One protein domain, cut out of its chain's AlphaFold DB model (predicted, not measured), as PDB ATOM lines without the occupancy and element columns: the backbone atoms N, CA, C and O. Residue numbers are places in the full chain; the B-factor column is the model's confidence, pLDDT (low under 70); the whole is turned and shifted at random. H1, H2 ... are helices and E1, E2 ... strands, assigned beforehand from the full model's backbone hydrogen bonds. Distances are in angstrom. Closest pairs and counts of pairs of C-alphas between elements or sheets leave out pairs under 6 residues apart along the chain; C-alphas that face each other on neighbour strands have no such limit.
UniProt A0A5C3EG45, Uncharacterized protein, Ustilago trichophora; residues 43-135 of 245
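What this domain is: This is residues 43 to 135 of the 245 residues of an uncharacterized protein of Ustilago trichophora (UniProt A0A5C3EG45). With little regular structure, this is a small, twisted four-strand sheet with H2 over one face, short H1 off to one side and unnamed residues 43 to 70 round the outside. The 93 printed residues include, in chain order, H1 E1 E2 H2 E3 E4; the sheet, E1 E2 E3 E4, is mixed, as is the class, with 31 residues in named elements. It is compact, radius of gyration of the C-alphas 12.3 A, spanning 34 by 27 by 23 A.

How they stand to each other: Start at E2, residues 86 to 90, parallel to E3, residues 112 to 115; N 113 and O 87, 2.8 A apart, are within hydrogen-bond range. E1, residues 81 to 83, forms a hairpin with E2 (N 83 and O 86, 2.9 A), and E4, residues 123 to 125, one with E3 (N 114 and O 123, 2.8 A). H2, residues 99 to 109, is on one face, making two layers, helix over sheet, at a height over the sheet of 9.0 A; its closest C-alphas to E3 are Tyr 106 and Ala 112, 6.1 A. E2, H2, E3 form a strand-helix-strand unit, parallel strands joined through a helix, with a right-handed crossover. H1, residues 71 to 75, is close but not clearly touching H2: the closest C-alphas, Ala 73 and Gln 108, are 7.4 A apart. In H1 and H2 every O i to N i+4 pair is within hydrogen-bond range.

Where its parts are: Find C-alpha 71 at (45.075, -7.500, -20.823), where H1 begins; H2 runs 15.1 A, E2 13.2 A, and E4 ends at C-alpha 125, (29.248, -18.026, -30.204).

The domain as a whole: The farthest C-alphas, Arg 43 and Lys 134, are 35.2 A apart. The printed part has no cut, and no link between named elements is long. Look for pLDDT under 70 in 18 residues, among them 61 to 69.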
ATOM      1  N   ARG A  43      30.144 -33.537 -13.153       64.25
ATOM      2  CA  ARG A  43      30.779 -33.673 -14.466       64.25
ATOM      3  C   ARG A  43      30.382 -32.493 -15.334       64.25
ATOM      4  O   ARG A  43      29.223 -32.341 -15.692       64.25
ATOM      5  N   ASP A  44      31.370 -31.681 -15.675       78.81
ATOM      6  CA  ASP A  44      31.257 -30.665 -16.709       78.81
ATOM      7  C   ASP A  44      30.676 -31.279 -17.993       78.81
ATOM      8  O   ASP A  44      31.331 -32.094 -18.655       78.81
ATOM      9  N   THR A  45      29.435 -30.901 -18.306       87.88
ATOM     10  CA  THR A  45      28.702 -31.353 -19.487       87.88
ATOM     11  C   THR A  45      29.526 -31.080 -20.733       87.88
ATOM     12  O   THR A  45      30.076 -29.989 -20.916       87.88
ATOM     13  N   LYS A  46      29.619 -32.083 -21.605       89.81
ATOM     14  CA  LYS A  46      30.274 -31.920 -22.895       89.81
ATOM     15  C   LYS A  46      29.255 -31.559 -23.962       89.81
ATOM     16  O   LYS A  46      28.226 -32.212 -24.089       89.81
ATOM     17  N   VAL A  47      29.562 -30.512 -24.713       89.00
ATOM     18  CA  VAL A  47      28.731 -29.969 -25.783       89.00
ATOM     19  C   VAL A  47      29.304 -30.438 -27.110       89.00
ATOM     20  O   VAL A  47      30.480 -30.197 -27.401       89.00
ATOM     21  N   GLY A  48      28.489 -31.134 -27.901       89.69
ATOM     22  CA  GLY A  48      28.864 -31.554 -29.246       89.69
ATOM     23  C   GLY A  48      29.029 -30.344 -30.159       89.69
ATOM     24  O   GLY A  48      28.282 -29.376 -30.037       89.69
ATOM     25  N   TYR A  49      29.979 -30.402 -31.091       90.38
ATOM     26  CA  TYR A  49      30.186 -29.312 -32.046       90.38
ATOM     27  C   TYR A  49      28.901 -29.014 -32.844       90.38
ATOM     28  O   TYR A  49      28.499 -27.862 -32.937       90.38
ATOM     29  N   ASP A  50      28.182 -30.054 -33.275       89.25
ATOM     30  CA  ASP A  50      26.951 -29.921 -34.070       89.25
ATOM     31  C   ASP A  50      25.767 -29.304 -33.302       89.25
ATOM     32  O   ASP A  50      24.799 -28.852 -33.905       89.25
ATOM     33  N   SER A  51      25.833 -29.269 -31.966       87.94
ATOM     34  CA  SER A  51      24.823 -28.602 -31.125       87.94
ATOM     35  C   SER A  51      25.079 -27.108 -30.920       87.94
ATOM     36  O   SER A  51      24.261 -26.424 -30.304       87.94
ATOM     37  N   LEU A  52      26.217 -26.597 -31.392       88.50
ATOM     38  CA  LEU A  52      26.581 -25.196 -31.246       88.50
ATOM     39  C   LEU A  52      25.983 -24.352 -32.370       88.50
ATOM     40  O   LEU A  52      25.942 -24.749 -33.530       88.50
ATOM     41  N   ASN A  53      25.556 -23.147 -32.013       86.94
ATOM     42  CA  ASN A  53      25.076 -22.130 -32.939       86.94
ATOM     43  C   ASN A  53      25.366 -20.734 -32.362       86.94
ATOM     44  O   ASN A  53      25.808 -20.614 -31.218       86.94
ATOM     45  N   ASN A  54      25.112 -19.685 -33.150       82.75
ATOM     46  CA  ASN A  54      25.448 -18.315 -32.754       82.75
ATOM     47  C   ASN A  54      24.800 -17.873 -31.436       82.75
ATOM     48  O   ASN A  54      25.439 -17.210 -30.617       82.75
ATOM     49  N   ASP A  55      23.579 -18.345 -31.200       79.44
ATOM     50  CA  ASP A  55      22.750 -17.986 -30.055       79.44
ATOM     51  C   ASP A  55      22.781 -19.068 -28.965       79.44
ATOM     52  O   ASP A  55      21.842 -19.195 -28.183       79.44
ATOM     53  N   TYR A  56      23.860 -19.856 -28.876       85.50
ATOM     54  CA  TYR A  56      23.946 -20.996 -27.952       85.50
ATOM     55  C   TYR A  56      23.698 -20.612 -26.482       85.50
ATOM     56  O   TYR A  56      23.116 -21.384 -25.723       85.50
ATOM     57  N   PHE A  57      24.117 -19.410 -26.075       83.56
ATOM     58  CA  PHE A  57      23.862 -18.872 -24.733       83.56
ATOM     59  C   PHE A  57      22.604 -17.990 -24.646       83.56
ATOM     60  O   PHE A  57      22.301 -17.463 -23.577       83.56
ATOM     61  N   GLY A  58      21.861 -17.836 -25.745       78.81
ATOM     62  CA  GLY A  58      20.634 -17.051 -25.822       78.81
ATOM     63  C   GLY A  58      20.815 -15.630 -25.289       78.81
ATOM     64  O   GLY A  58      21.609 -14.854 -25.811       78.81
ATOM     65  N   SER A  59      20.071 -15.310 -24.227       68.25
ATOM     66  CA  SER A  59      20.053 -14.006 -23.558       68.25
ATOM     67  C   SER A  59      21.023 -13.881 -22.374       68.25
ATOM     68  O   SER A  59      20.919 -12.917 -21.610       68.25
ATOM     69  N   GLU A  60      21.953 -14.825 -22.167       77.19
ATOM     70  CA  GLU A  60      22.943 -14.682 -21.092       77.19
ATOM     71  C   GLU A  60      23.785 -13.413 -21.301       77.19
ATOM     72  O   GLU A  60      24.435 -13.222 -22.325       77.19
ATOM     73  N   TYR A  61      23.795 -12.538 -20.296       69.56
ATOM     74  CA  TYR A  61      24.555 -11.296 -20.349       69.56
ATOM     75  C   TYR A  61      26.054 -11.529 -20.104       69.56
ATOM     76  O   TYR A  61      26.446 -12.230 -19.165       69.56
ATOM     77  N   SER A  62      26.895 -10.873 -20.904       68.56
ATOM     78  CA  SER A  62      28.335 -10.750 -20.703       68.56
ATOM     79  C   SER A  62      28.721  -9.268 -20.716       68.56
ATOM     80  O   SER A  62      28.441  -8.576 -21.694       68.56
ATOM     81  N   PRO A  63      29.398  -8.751 -19.677       63.00
ATOM     82  CA  PRO A  63      29.789  -7.340 -19.631       63.00
ATOM     83  C   PRO A  63      30.831  -6.963 -20.698       63.00
ATOM     84  O   PRO A  63      31.081  -5.783 -20.916       63.00
ATOM     85  N   TYR A  64      31.427  -7.950 -21.374       64.88
ATOM     86  CA  TYR A  64      32.470  -7.770 -22.387       64.88
ATOM     87  C   TYR A  64      31.968  -8.008 -23.821       64.88
ATOM     88  O   TYR A  64      32.756  -8.316 -24.720       64.88
ATOM     89  N   PHE A  65      30.654  -7.908 -24.062       63.88
ATOM     90  CA  PHE A  65      30.126  -7.931 -25.432       63.88
ATOM     91  C   PHE A  65      30.671  -6.776 -26.266       63.88
ATOM     92  O   PHE A  65      31.182  -7.019 -27.361       63.88
ATOM     93  N   ASP A  66      30.614  -5.568 -25.700       62.31
ATOM     94  CA  ASP A  66      30.925  -4.309 -26.388       62.31
ATOM     95  C   ASP A  66      32.272  -3.711 -25.963       62.31
ATOM     96  O   ASP A  66      32.757  -2.754 -26.561       62.31
ATOM     97  N   SER A  67      32.893  -4.265 -24.918       65.25
ATOM     98  CA  SER A  67      34.179  -3.808 -24.388       65.25
ATOM     99  C   SER A  67      35.173  -4.966 -24.335       65.25
ATOM    100  O   SER A  67      34.851  -6.002 -23.749       65.25
ATOM    101  N   PRO A  68      36.378  -4.828 -24.916       65.62
ATOM    102  CA  PRO A  68      37.396  -5.860 -24.805       65.62
ATOM    103  C   PRO A  68      37.804  -6.032 -23.332       65.62
ATOM    104  O   PRO A  68      37.912  -5.037 -22.610       65.62
ATOM    105  N   PRO A  69      38.034  -7.270 -22.867       69.94
ATOM    106  CA  PRO A  69      38.502  -7.495 -21.510       69.94
ATOM    107  C   PRO A  69      39.909  -6.914 -21.301       69.94
ATOM    108  O   PRO A  69      40.645  -6.682 -22.264       69.94
ATOM    109  N   PRO A  70      40.301  -6.676 -20.039       70.06
ATOM    110  CA  PRO A  70      41.622  -6.148 -19.724       70.06
ATOM    111  C   PRO A  70      42.725  -7.157 -20.098       70.06
ATOM    112  O   PRO A  70      42.481  -8.366 -20.161       70.06
ATOM    113  N   LEU A  71      43.950  -6.678 -20.344       68.75
ATOM    114  CA  LEU A  71      45.075  -7.500 -20.823       68.75
ATOM    115  C   LEU A  71      45.365  -8.693 -19.891       68.75
ATOM    116  O   LEU A  71      45.665  -9.802 -20.336       68.75
ATOM    117  N   GLU A  72      45.199  -8.491 -18.588       71.94
ATOM    118  CA  GLU A  72      45.385  -9.488 -17.536       71.94
ATOM    119  C   GLU A  72      44.422 -10.676 -17.678       71.94
ATOM    120  O   GLU A  72      44.737 -11.782 -17.237       71.94
ATOM    121  N   ALA A  73      43.252 -10.483 -18.299       76.94
ATOM    122  CA  ALA A  73      42.312 -11.571 -18.556       76.94
ATOM    123  C   ALA A  73      42.901 -12.585 -19.542       76.94
ATOM    124  O   ALA A  73      42.791 -13.790 -19.332       76.94
ATOM    125  N   TYR A  74      43.594 -12.116 -20.576       78.06
ATOM    126  CA  TYR A  74      44.202 -12.989 -21.573       78.06
ATOM    127  C   TYR A  74      45.424 -13.742 -21.037       78.06
ATOM    128  O   TYR A  74      45.642 -14.901 -21.391       78.06
ATOM    129  N   GLN A  75      46.193 -13.127 -20.133       76.00
ATOM    130  CA  GLN A  75      47.356 -13.760 -19.497       76.00
ATOM    131  C   GLN A  75      46.984 -15.011 -18.685       76.00
ATOM    132  O   GLN A  75      47.825 -15.894 -18.501       76.00
ATOM    133  N   LYS A  76      45.720 -15.137 -18.254       83.25
ATOM    134  CA  LYS A  76      45.185 -16.346 -17.603       83.25
ATOM    135  C   LYS A  76      45.016 -17.526 -18.563       83.25
ATOM    136  O   LYS A  76      44.889 -18.662 -18.110       83.25
ATOM    137  N   TYR A  77      45.054 -17.285 -19.875       85.62
ATOM    138  CA  TYR A  77      44.851 -18.294 -20.915       85.62
ATOM    139  C   TYR A  77      46.011 -18.343 -21.916       85.62
ATOM    140  O   TYR A  77      45.792 -18.225 -23.122       85.62
ATOM    141  N   PRO A  78      47.249 -18.601 -21.456       83.00
ATOM    142  CA  PRO A  78      48.437 -18.564 -22.311       83.00
ATOM    143  C   PRO A  78      48.431 -19.628 -23.417       83.00
ATOM    144  O   PRO A  78      49.167 -19.528 -24.390       83.00
ATOM    145  N   GLU A  79      47.596 -20.655 -23.276       88.50
ATOM    146  CA  GLU A  79      47.461 -21.746 -24.240       88.50
ATOM    147  C   GLU A  79      46.223 -21.628 -25.144       88.50
ATOM    148  O   GLU A  79      45.797 -22.615 -25.749       88.50
ATOM    149  N   THR A  80      45.608 -20.446 -25.207       88.50
ATOM    150  CA  THR A  80      44.407 -20.194 -26.011       88.50
ATOM    151  C   THR A  80      44.738 -19.277 -27.175       88.50
ATOM    152  O   THR A  80      45.456 -18.302 -27.013       88.50
ATOM    153  N   TYR A  81      44.219 -19.598 -28.357       89.31
ATOM    154  CA  TYR A  81      44.323 -18.746 -29.537       89.31
ATOM    155  C   TYR A  81      43.252 -17.659 -29.501       89.31
ATOM    156  O   TYR A  81      42.142 -17.935 -29.050       89.31
ATOM    157  N   PHE A  82      43.545 -16.465 -30.014       85.38
ATOM    158  CA  PHE A  82      42.597 -15.349 -30.001       85.38
ATOM    159  C   PHE A  82      42.478 -14.679 -31.371       85.38
ATOM    160  O   PHE A  82      43.479 -14.287 -31.964       85.38
ATOM    161  N   TYR A  83      41.244 -14.503 -31.838       84.81
ATOM    162  CA  TYR A  83      40.905 -13.754 -33.048       84.81
ATOM    163  C   TYR A  83      39.950 -12.620 -32.677       84.81
ATOM    164  O   TYR A  83      38.966 -12.852 -31.979       84.81
ATOM    165  N   ASP A  84      40.284 -11.394 -33.082       80.06
ATOM    166  CA  ASP A  84      39.551 -10.167 -32.729       80.06
ATOM    167  C   ASP A  84      39.217 -10.047 -31.226       80.06
ATOM    168  O   ASP A  84      38.112  -9.729 -30.797       80.06
ATOM    169  N   GLY A  85      40.192 -10.409 -30.382       78.31
ATOM    170  CA  GLY A  85      40.043 -10.371 -28.926       78.31
ATOM    171  C   GLY A  85      39.157 -11.470 -28.330       78.31
ATOM    172  O   GLY A  85      39.005 -11.494 -27.108       78.31
ATOM    173  N   LYS A  86      38.629 -12.397 -29.141       86.25
ATOM    174  CA  LYS A  86      37.798 -13.526 -28.702       86.25
ATOM    175  C   LYS A  86      38.564 -14.852 -28.797       86.25
ATOM    176  O   LYS A  86      39.320 -15.064 -29.748       86.25
ATOM    177  N   PRO A  87      38.390 -15.766 -27.831       90.44
ATOM    178  CA  PRO A  87      39.069 -17.052 -27.830       90.44
ATOM    179  C   PRO A  87      38.575 -17.949 -28.967       90.44
ATOM    180  O   PRO A  87      37.381 -18.018 -29.255       90.44
ATOM    181  N   VAL A  88      39.504 -18.684 -29.571       91.62
ATOM    182  CA  VAL A  88      39.247 -19.717 -30.575       91.62
ATOM    183  C   VAL A  88      39.442 -21.083 -29.925       91.62
ATOM    184  O   VAL A  88      40.548 -21.450 -29.520       91.62
ATOM    185  N   LEU A  89      38.360 -21.844 -29.824       93.19
ATOM    186  CA  LEU A  89      38.306 -23.155 -29.194       93.19
ATOM    187  C   LEU A  89      38.150 -24.244 -30.254       93.19
ATOM    188  O   LEU A  89      37.424 -24.072 -31.223       93.19
ATOM    189  N   GLN A  90      38.790 -25.389 -30.038       92.38
ATOM    190  CA  GLN A  90      38.678 -26.548 -30.919       92.38
ATOM    191  C   GLN A  90      37.885 -27.652 -30.219       92.38
ATOM    192  O   GLN A  90      38.238 -28.062 -29.106       92.38
ATOM    193  N   ALA A  91      36.819 -28.137 -30.858       90.81
ATOM    194  CA  ALA A  91      36.079 -29.302 -30.386       90.81
ATOM    195  C   ALA A  91      36.967 -30.548 -30.420       90.81
ATOM    196  O   ALA A  91      37.713 -30.755 -31.368       90.81
ATOM    197  N   LYS A  92      36.891 -31.425 -29.419       88.06
ATOM    198  CA  LYS A  92      37.588 -32.719 -29.496       88.06
ATOM    199  C   LYS A  92      36.710 -33.746 -30.206       88.06
ATOM    200  O   LYS A  92      35.525 -33.857 -29.895       88.06
ATOM    201  N   TYR A  93      37.285 -34.520 -31.127       85.50
ATOM    202  CA  TYR A  93      36.555 -35.581 -31.830       85.50
ATOM    203  C   TYR A  93      35.928 -36.568 -30.833       85.50
ATOM    204  O   TYR A  93      36.610 -37.029 -29.920       85.50
ATOM    205  N   GLY A  94      34.628 -36.845 -30.973       80.62
ATOM    206  CA  GLY A  94      33.874 -37.750 -30.093       80.62
ATOM    207  C   GLY A  94      33.661 -37.266 -28.649       80.62
ATOM    208  O   GLY A  94      32.961 -37.930 -27.893       80.62
ATOM    209  N   VAL A  95      34.234 -36.121 -28.260       85.00
ATOM    210  CA  VAL A  95      34.161 -35.586 -26.888       85.00
ATOM    211  C   VAL A  95      33.479 -34.222 -26.846       85.00
ATOM    212  O   VAL A  95      32.789 -33.933 -25.881       85.00
ATOM    213  N   GLY A  96      33.642 -33.376 -27.863       87.06
ATOM    214  CA  GLY A  96      33.082 -32.025 -27.889       87.06
ATOM    215  C   GLY A  96      33.880 -31.018 -27.055       87.06
ATOM    216  O   GLY A  96      35.102 -31.137 -26.906       87.06
ATOM    217  N   LEU A  97      33.194 -29.997 -26.536       90.00
ATOM    218  CA  LEU A  97      33.760 -28.958 -25.672       90.00
ATOM    219  C   LEU A  97      33.183 -29.013 -24.264       90.00
ATOM    220  O   LEU A  97      32.042 -29.389 -24.045       90.00
ATOM    221  N   SER A  98      33.984 -28.575 -23.301       90.81
ATOM    222  CA  SER A  98      33.525 -28.302 -21.940       90.81
ATOM    223  C   SER A  98      32.508 -27.157 -21.942       90.81
ATOM    224  O   SER A  98      32.865 -26.040 -22.328       90.81
ATOM    225  N   GLN A  99      31.273 -27.406 -21.492       90.38
ATOM    226  CA  GLN A  99      30.257 -26.358 -21.343       90.38
ATOM    227  C   GLN A  99      30.723 -25.303 -20.340       90.38
ATOM    228  O   GLN A  99      30.561 -24.107 -20.580       90.38
ATOM    229  N   LYS A 100      31.358 -25.731 -19.241       90.94
ATOM    230  CA  LYS A 100      31.931 -24.831 -18.238       90.94
ATOM    231  C   LYS A 100      32.983 -23.918 -18.857       90.94
ATOM    232  O   LYS A 100      32.894 -22.709 -18.674       90.94
ATOM    233  N   LYS A 101      33.931 -24.471 -19.624       89.88
ATOM    234  CA  LYS A 101      34.967 -23.684 -20.311       89.88
ATOM    235  C   LYS A 101      34.347 -22.729 -21.323       89.88
ATOM    236  O   LYS A 101      34.732 -21.571 -21.365       89.88
ATOM    237  N   LEU A 102      33.387 -23.189 -22.125       90.69
ATOM    238  CA  LEU A 102      32.728 -22.343 -23.117       90.69
ATOM    239  C   LEU A 102      31.985 -21.174 -22.447       90.69
ATOM    240  O   LEU A 102      32.130 -20.033 -22.876       90.69
ATOM    241  N   LYS A 103      31.266 -21.439 -21.349       90.12
ATOM    242  CA  LYS A 103      30.563 -20.418 -20.557       90.12
ATOM    243  C   LYS A 103      31.523 -19.452 -19.867       90.12
ATOM    244  O   LYS A 103      31.261 -18.257 -19.806       90.12
ATOM    245  N   GLU A 104      32.641 -19.952 -19.354       89.62
ATOM    246  CA  GLU A 104      33.707 -19.131 -18.777       89.62
ATOM    247  C   GLU A 104      34.296 -18.172 -19.819       89.62
ATOM    248  O   GLU A 104      34.359 -16.970 -19.571       89.62
ATOM    249  N   MET A 105      34.639 -18.682 -21.005       89.19
ATOM    250  CA  MET A 105      35.140 -17.874 -22.121       89.19
ATOM    251  C   MET A 105      34.118 -16.825 -22.555       89.19
ATOM    252  O   MET A 105      34.458 -15.659 -22.724       89.19
ATOM    253  N   TYR A 106      32.851 -17.214 -22.666       88.38
ATOM    254  CA  TYR A 106      31.768 -16.299 -23.003       88.38
ATOM    255  C   TYR A 106      31.619 -15.161 -21.984       88.38
ATOM    256  O   TYR A 106      31.531 -13.991 -22.356       88.38
ATOM    257  N   LYS A 107      31.655 -15.478 -20.687       86.94
ATOM    258  CA  LYS A 107      31.563 -14.478 -19.614       86.94
ATOM    259  C   LYS A 107      32.768 -13.547 -19.551       86.94
ATOM    260  O   LYS A 107      32.601 -12.390 -19.189       86.94
ATOM    261  N   GLN A 108      33.965 -14.044 -19.855       85.81
ATOM    262  CA  GLN A 108      35.188 -13.247 -19.758       85.81
ATOM    263  C   GLN A 108      35.501 -12.447 -21.016       85.81
ATOM    264  O   GLN A 108      36.063 -11.366 -20.912       85.81
ATOM    265  N   PHE A 109      35.141 -12.960 -22.189       85.31
ATOM    266  CA  PHE A 109      35.504 -12.354 -23.466       85.31
ATOM    267  C   PHE A 109      34.295 -11.883 -24.268       85.31
ATOM    268  O   PHE A 109      34.482 -11.333 -25.343       85.31
ATOM    269  N   GLY A 110      33.060 -12.080 -23.795       84.75
ATOM    270  CA  GLY A 110      31.843 -11.682 -24.514       84.75
ATOM    271  C   GLY A 110      31.614 -12.461 -25.806       84.75
ATOM    272  O   GLY A 110      31.055 -11.919 -26.754       84.75
ATOM    273  N   GLY A 111      32.140 -13.681 -25.892       88.25
ATOM    274  CA  GLY A 111      31.985 -14.564 -27.044       88.25
ATOM    275  C   GLY A 111      33.186 -15.481 -27.256       88.25
ATOM    276  O   GLY A 111      34.215 -15.334 -26.599       88.25
ATOM    277  N   ALA A 112      33.045 -16.436 -28.168       91.31
ATOM    278  CA  ALA A 112      34.113 -17.340 -28.587       91.31
ATOM    279  C   ALA A 112      33.879 -17.821 -30.021       91.31
ATOM    280  O   ALA A 112      32.738 -17.937 -30.461       91.31
ATOM    281  N   TYR A 113      34.949 -18.171 -30.724       92.31
ATOM    282  CA  TYR A 113      34.862 -18.952 -31.953       92.31
ATOM    283  C   TYR A 113      35.124 -20.414 -31.632       92.31
ATOM    284  O   TYR A 113      36.051 -20.732 -30.886       92.31
ATOM    285  N   VAL A 114      34.334 -21.315 -32.197       93.19
ATOM    286  CA  VAL A 114      34.488 -22.754 -31.998       93.19
ATOM    287  C   VAL A 114      34.681 -23.436 -33.338       93.19
ATOM    288  O   VAL A 114      33.826 -23.326 -34.201       93.19
ATOM    289  N   THR A 115      35.787 -24.146 -33.516       92.19
ATOM    290  CA  THR A 115      36.051 -24.974 -34.697       92.19
ATOM    291  C   THR A 115      35.715 -26.431 -34.417       92.19
ATOM    292  O   THR A 115      35.687 -26.877 -33.261       92.19
ATOM    293  N   ASP A 116      35.563 -27.206 -35.482       90.19
ATOM    294  CA  ASP A 116      35.478 -28.656 -35.395       90.19
ATOM    295  C   ASP A 116      36.798 -29.288 -34.899       90.19
ATOM    296  O   ASP A 116      37.784 -28.617 -34.571       90.19
ATOM    297  N   HIS A 117      36.832 -30.620 -34.858       86.88
ATOM    298  CA  HIS A 117      37.999 -31.387 -34.424       86.88
ATOM    299  C   HIS A 117      39.230 -31.272 -35.320       86.88
ATOM    300  O   HIS A 117      40.328 -31.601 -34.870       86.88
ATOM    301  N   ARG A 118      39.085 -30.786 -36.550       84.38
ATOM    302  CA  ARG A 118      40.190 -30.540 -37.482       84.38
ATOM    303  C   ARG A 118      40.756 -29.133 -37.332       84.38
ATOM    304  O   ARG A 118      41.833 -28.869 -37.850       84.38
ATOM    305  N   GLY A 119      40.089 -28.270 -36.564       84.19
ATOM    306  CA  GLY A 119      40.430 -26.852 -36.498       84.19
ATOM    307  C   GLY A 119      39.778 -26.045 -37.622       84.19
ATOM    308  O   GLY A 119      40.133 -24.883 -37.810       84.19
ATOM    309  N   GLU A 120      38.838 -26.651 -38.347       84.19
ATOM    310  CA  GLU A 120      38.139 -26.087 -39.496       84.19
ATOM    311  C   GLU A 120      36.713 -25.688 -39.103       84.19
ATOM    312  O   GLU A 120      36.281 -25.913 -37.971       84.19
ATOM    313  N   ASN A 121      35.989 -25.072 -40.041       87.12
ATOM    314  CA  ASN A 121      34.577 -24.722 -39.881       87.12
ATOM    315  C   ASN A 121      34.319 -23.974 -38.561       87.12
ATOM    316  O   ASN A 121      33.731 -24.519 -37.638       87.12
ATOM    317  N   PRO A 122      34.824 -22.746 -38.387       90.88
ATOM    318  CA  PRO A 122      34.489 -21.992 -37.190       90.88
ATOM    319  C   PRO A 122      32.971 -21.759 -37.101       90.88
ATOM    320  O   PRO A 122      32.309 -21.597 -38.122       90.88
ATOM    321  N   ILE A 123      32.452 -21.672 -35.878       89.88
ATOM    322  CA  ILE A 123      31.131 -21.168 -35.483       89.88
ATOM    323  C   ILE A 123      31.380 -20.019 -34.503       89.88
ATOM    324  O   ILE A 123      32.169 -20.159 -33.569       89.88
ATOM    325  N   ALA A 124      30.742 -18.872 -34.719       89.75
ATOM    326  CA  ALA A 124      30.741 -17.790 -33.742       89.75
ATOM    327  C   ALA A 124      29.740 -18.125 -32.637       89.75
ATOM    328  O   ALA A 124      28.658 -18.604 -32.942       89.75
ATOM    329  N   ILE A 125      30.111 -17.897 -31.380       87.88
ATOM    330  CA  ILE A 125      29.248 -18.026 -30.204       87.88
ATOM    331  C   ILE A 125      29.218 -16.659 -29.529       87.88
ATOM    332  O   ILE A 125      30.176 -16.287 -28.843       87.88
ATOM    333  N   GLY A 126      28.152 -15.892 -29.739       80.75
ATOM    334  CA  GLY A 126      28.038 -14.531 -29.221       80.75
ATOM    335  C   GLY A 126      27.104 -13.656 -30.043       80.75
ATOM    336  O   GLY A 126      27.102 -13.705 -31.266       80.75
ATOM    337  N   THR A 127      26.356 -12.796 -29.358       68.31
ATOM    338  CA  THR A 127      25.349 -11.915 -29.967       68.31
ATOM    339  C   THR A 127      25.955 -10.842 -30.875       68.31
ATOM    340  O   THR A 127      25.320 -10.430 -31.842       68.31
ATOM    341  N   SER A 128      27.192 -10.409 -30.610       67.19
ATOM    342  CA  SER A 128      27.893  -9.377 -31.387       67.19
ATOM    343  C   SER A 128      28.858  -9.926 -32.447       67.19
ATOM    344  O   SER A 128      29.457  -9.150 -33.196       67.19
ATOM    345  N   LEU A 129      29.019 -11.250 -32.549       70.50
ATOM    346  CA  LEU A 129      29.974 -11.858 -33.474       70.50
ATOM    347  C   LEU A 129      29.344 -12.123 -34.839       70.50
ATOM    348  O   LEU A 129      28.259 -12.691 -34.961       70.50
ATOM    349  N   LYS A 130      30.063 -11.736 -35.898       71.00
ATOM    350  CA  LYS A 130      29.654 -12.070 -37.261       71.00
ATOM    351  C   LYS A 130      29.814 -13.575 -37.493       71.00
ATOM    352  O   LYS A 130      30.842 -14.139 -37.112       71.00
ATOM    353  N   PRO A 131      28.850 -14.225 -38.170       69.31
ATOM    354  CA  PRO A 131      28.979 -15.623 -38.515       69.31
ATOM    355  C   PRO A 131      30.231 -15.867 -39.376       69.31
ATOM    356  O   PRO A 131      30.428 -15.172 -40.377       69.31
ATOM    357  N   PRO A 132      31.038 -16.884 -39.051       65.50
ATOM    358  CA  PRO A 132      32.292 -17.202 -39.734       65.50
ATOM    359  C   PRO A 132      32.195 -17.433 -41.241       65.50
ATOM    360  O   PRO A 132      33.152 -17.151 -41.954       65.50
ATOM    361  N   ALA A 133      31.046 -17.884 -41.755       65.56
ATOM    362  CA  ALA A 133      30.827 -18.018 -43.199       65.56
ATOM    363  C   ALA A 133      30.984 -16.684 -43.964       65.56
ATOM    364  O   ALA A 133      31.131 -16.692 -45.182       65.56
ATOM    365  N   LYS A 134      30.960 -15.543 -43.260       69.12
ATOM    366  CA  LYS A 134      31.211 -14.202 -43.804       69.12
ATOM    367  C   LYS A 134      32.540 -13.593 -43.332       69.12
ATOM    368  O   LYS A 134      32.833 -12.455 -43.690       69.12
ATOM    369  N   ASP A 135      33.321 -14.307 -42.521       81.94
ATOM    370  CA  ASP A 135      34.568 -13.816 -41.927       81.94
ATOM    371  C   ASP A 135      35.788 -14.478 -42.584       81.94
ATOM    372  O   ASP A 135      36.398 -15.421 -42.070       81.94
TER     373      ASP A 135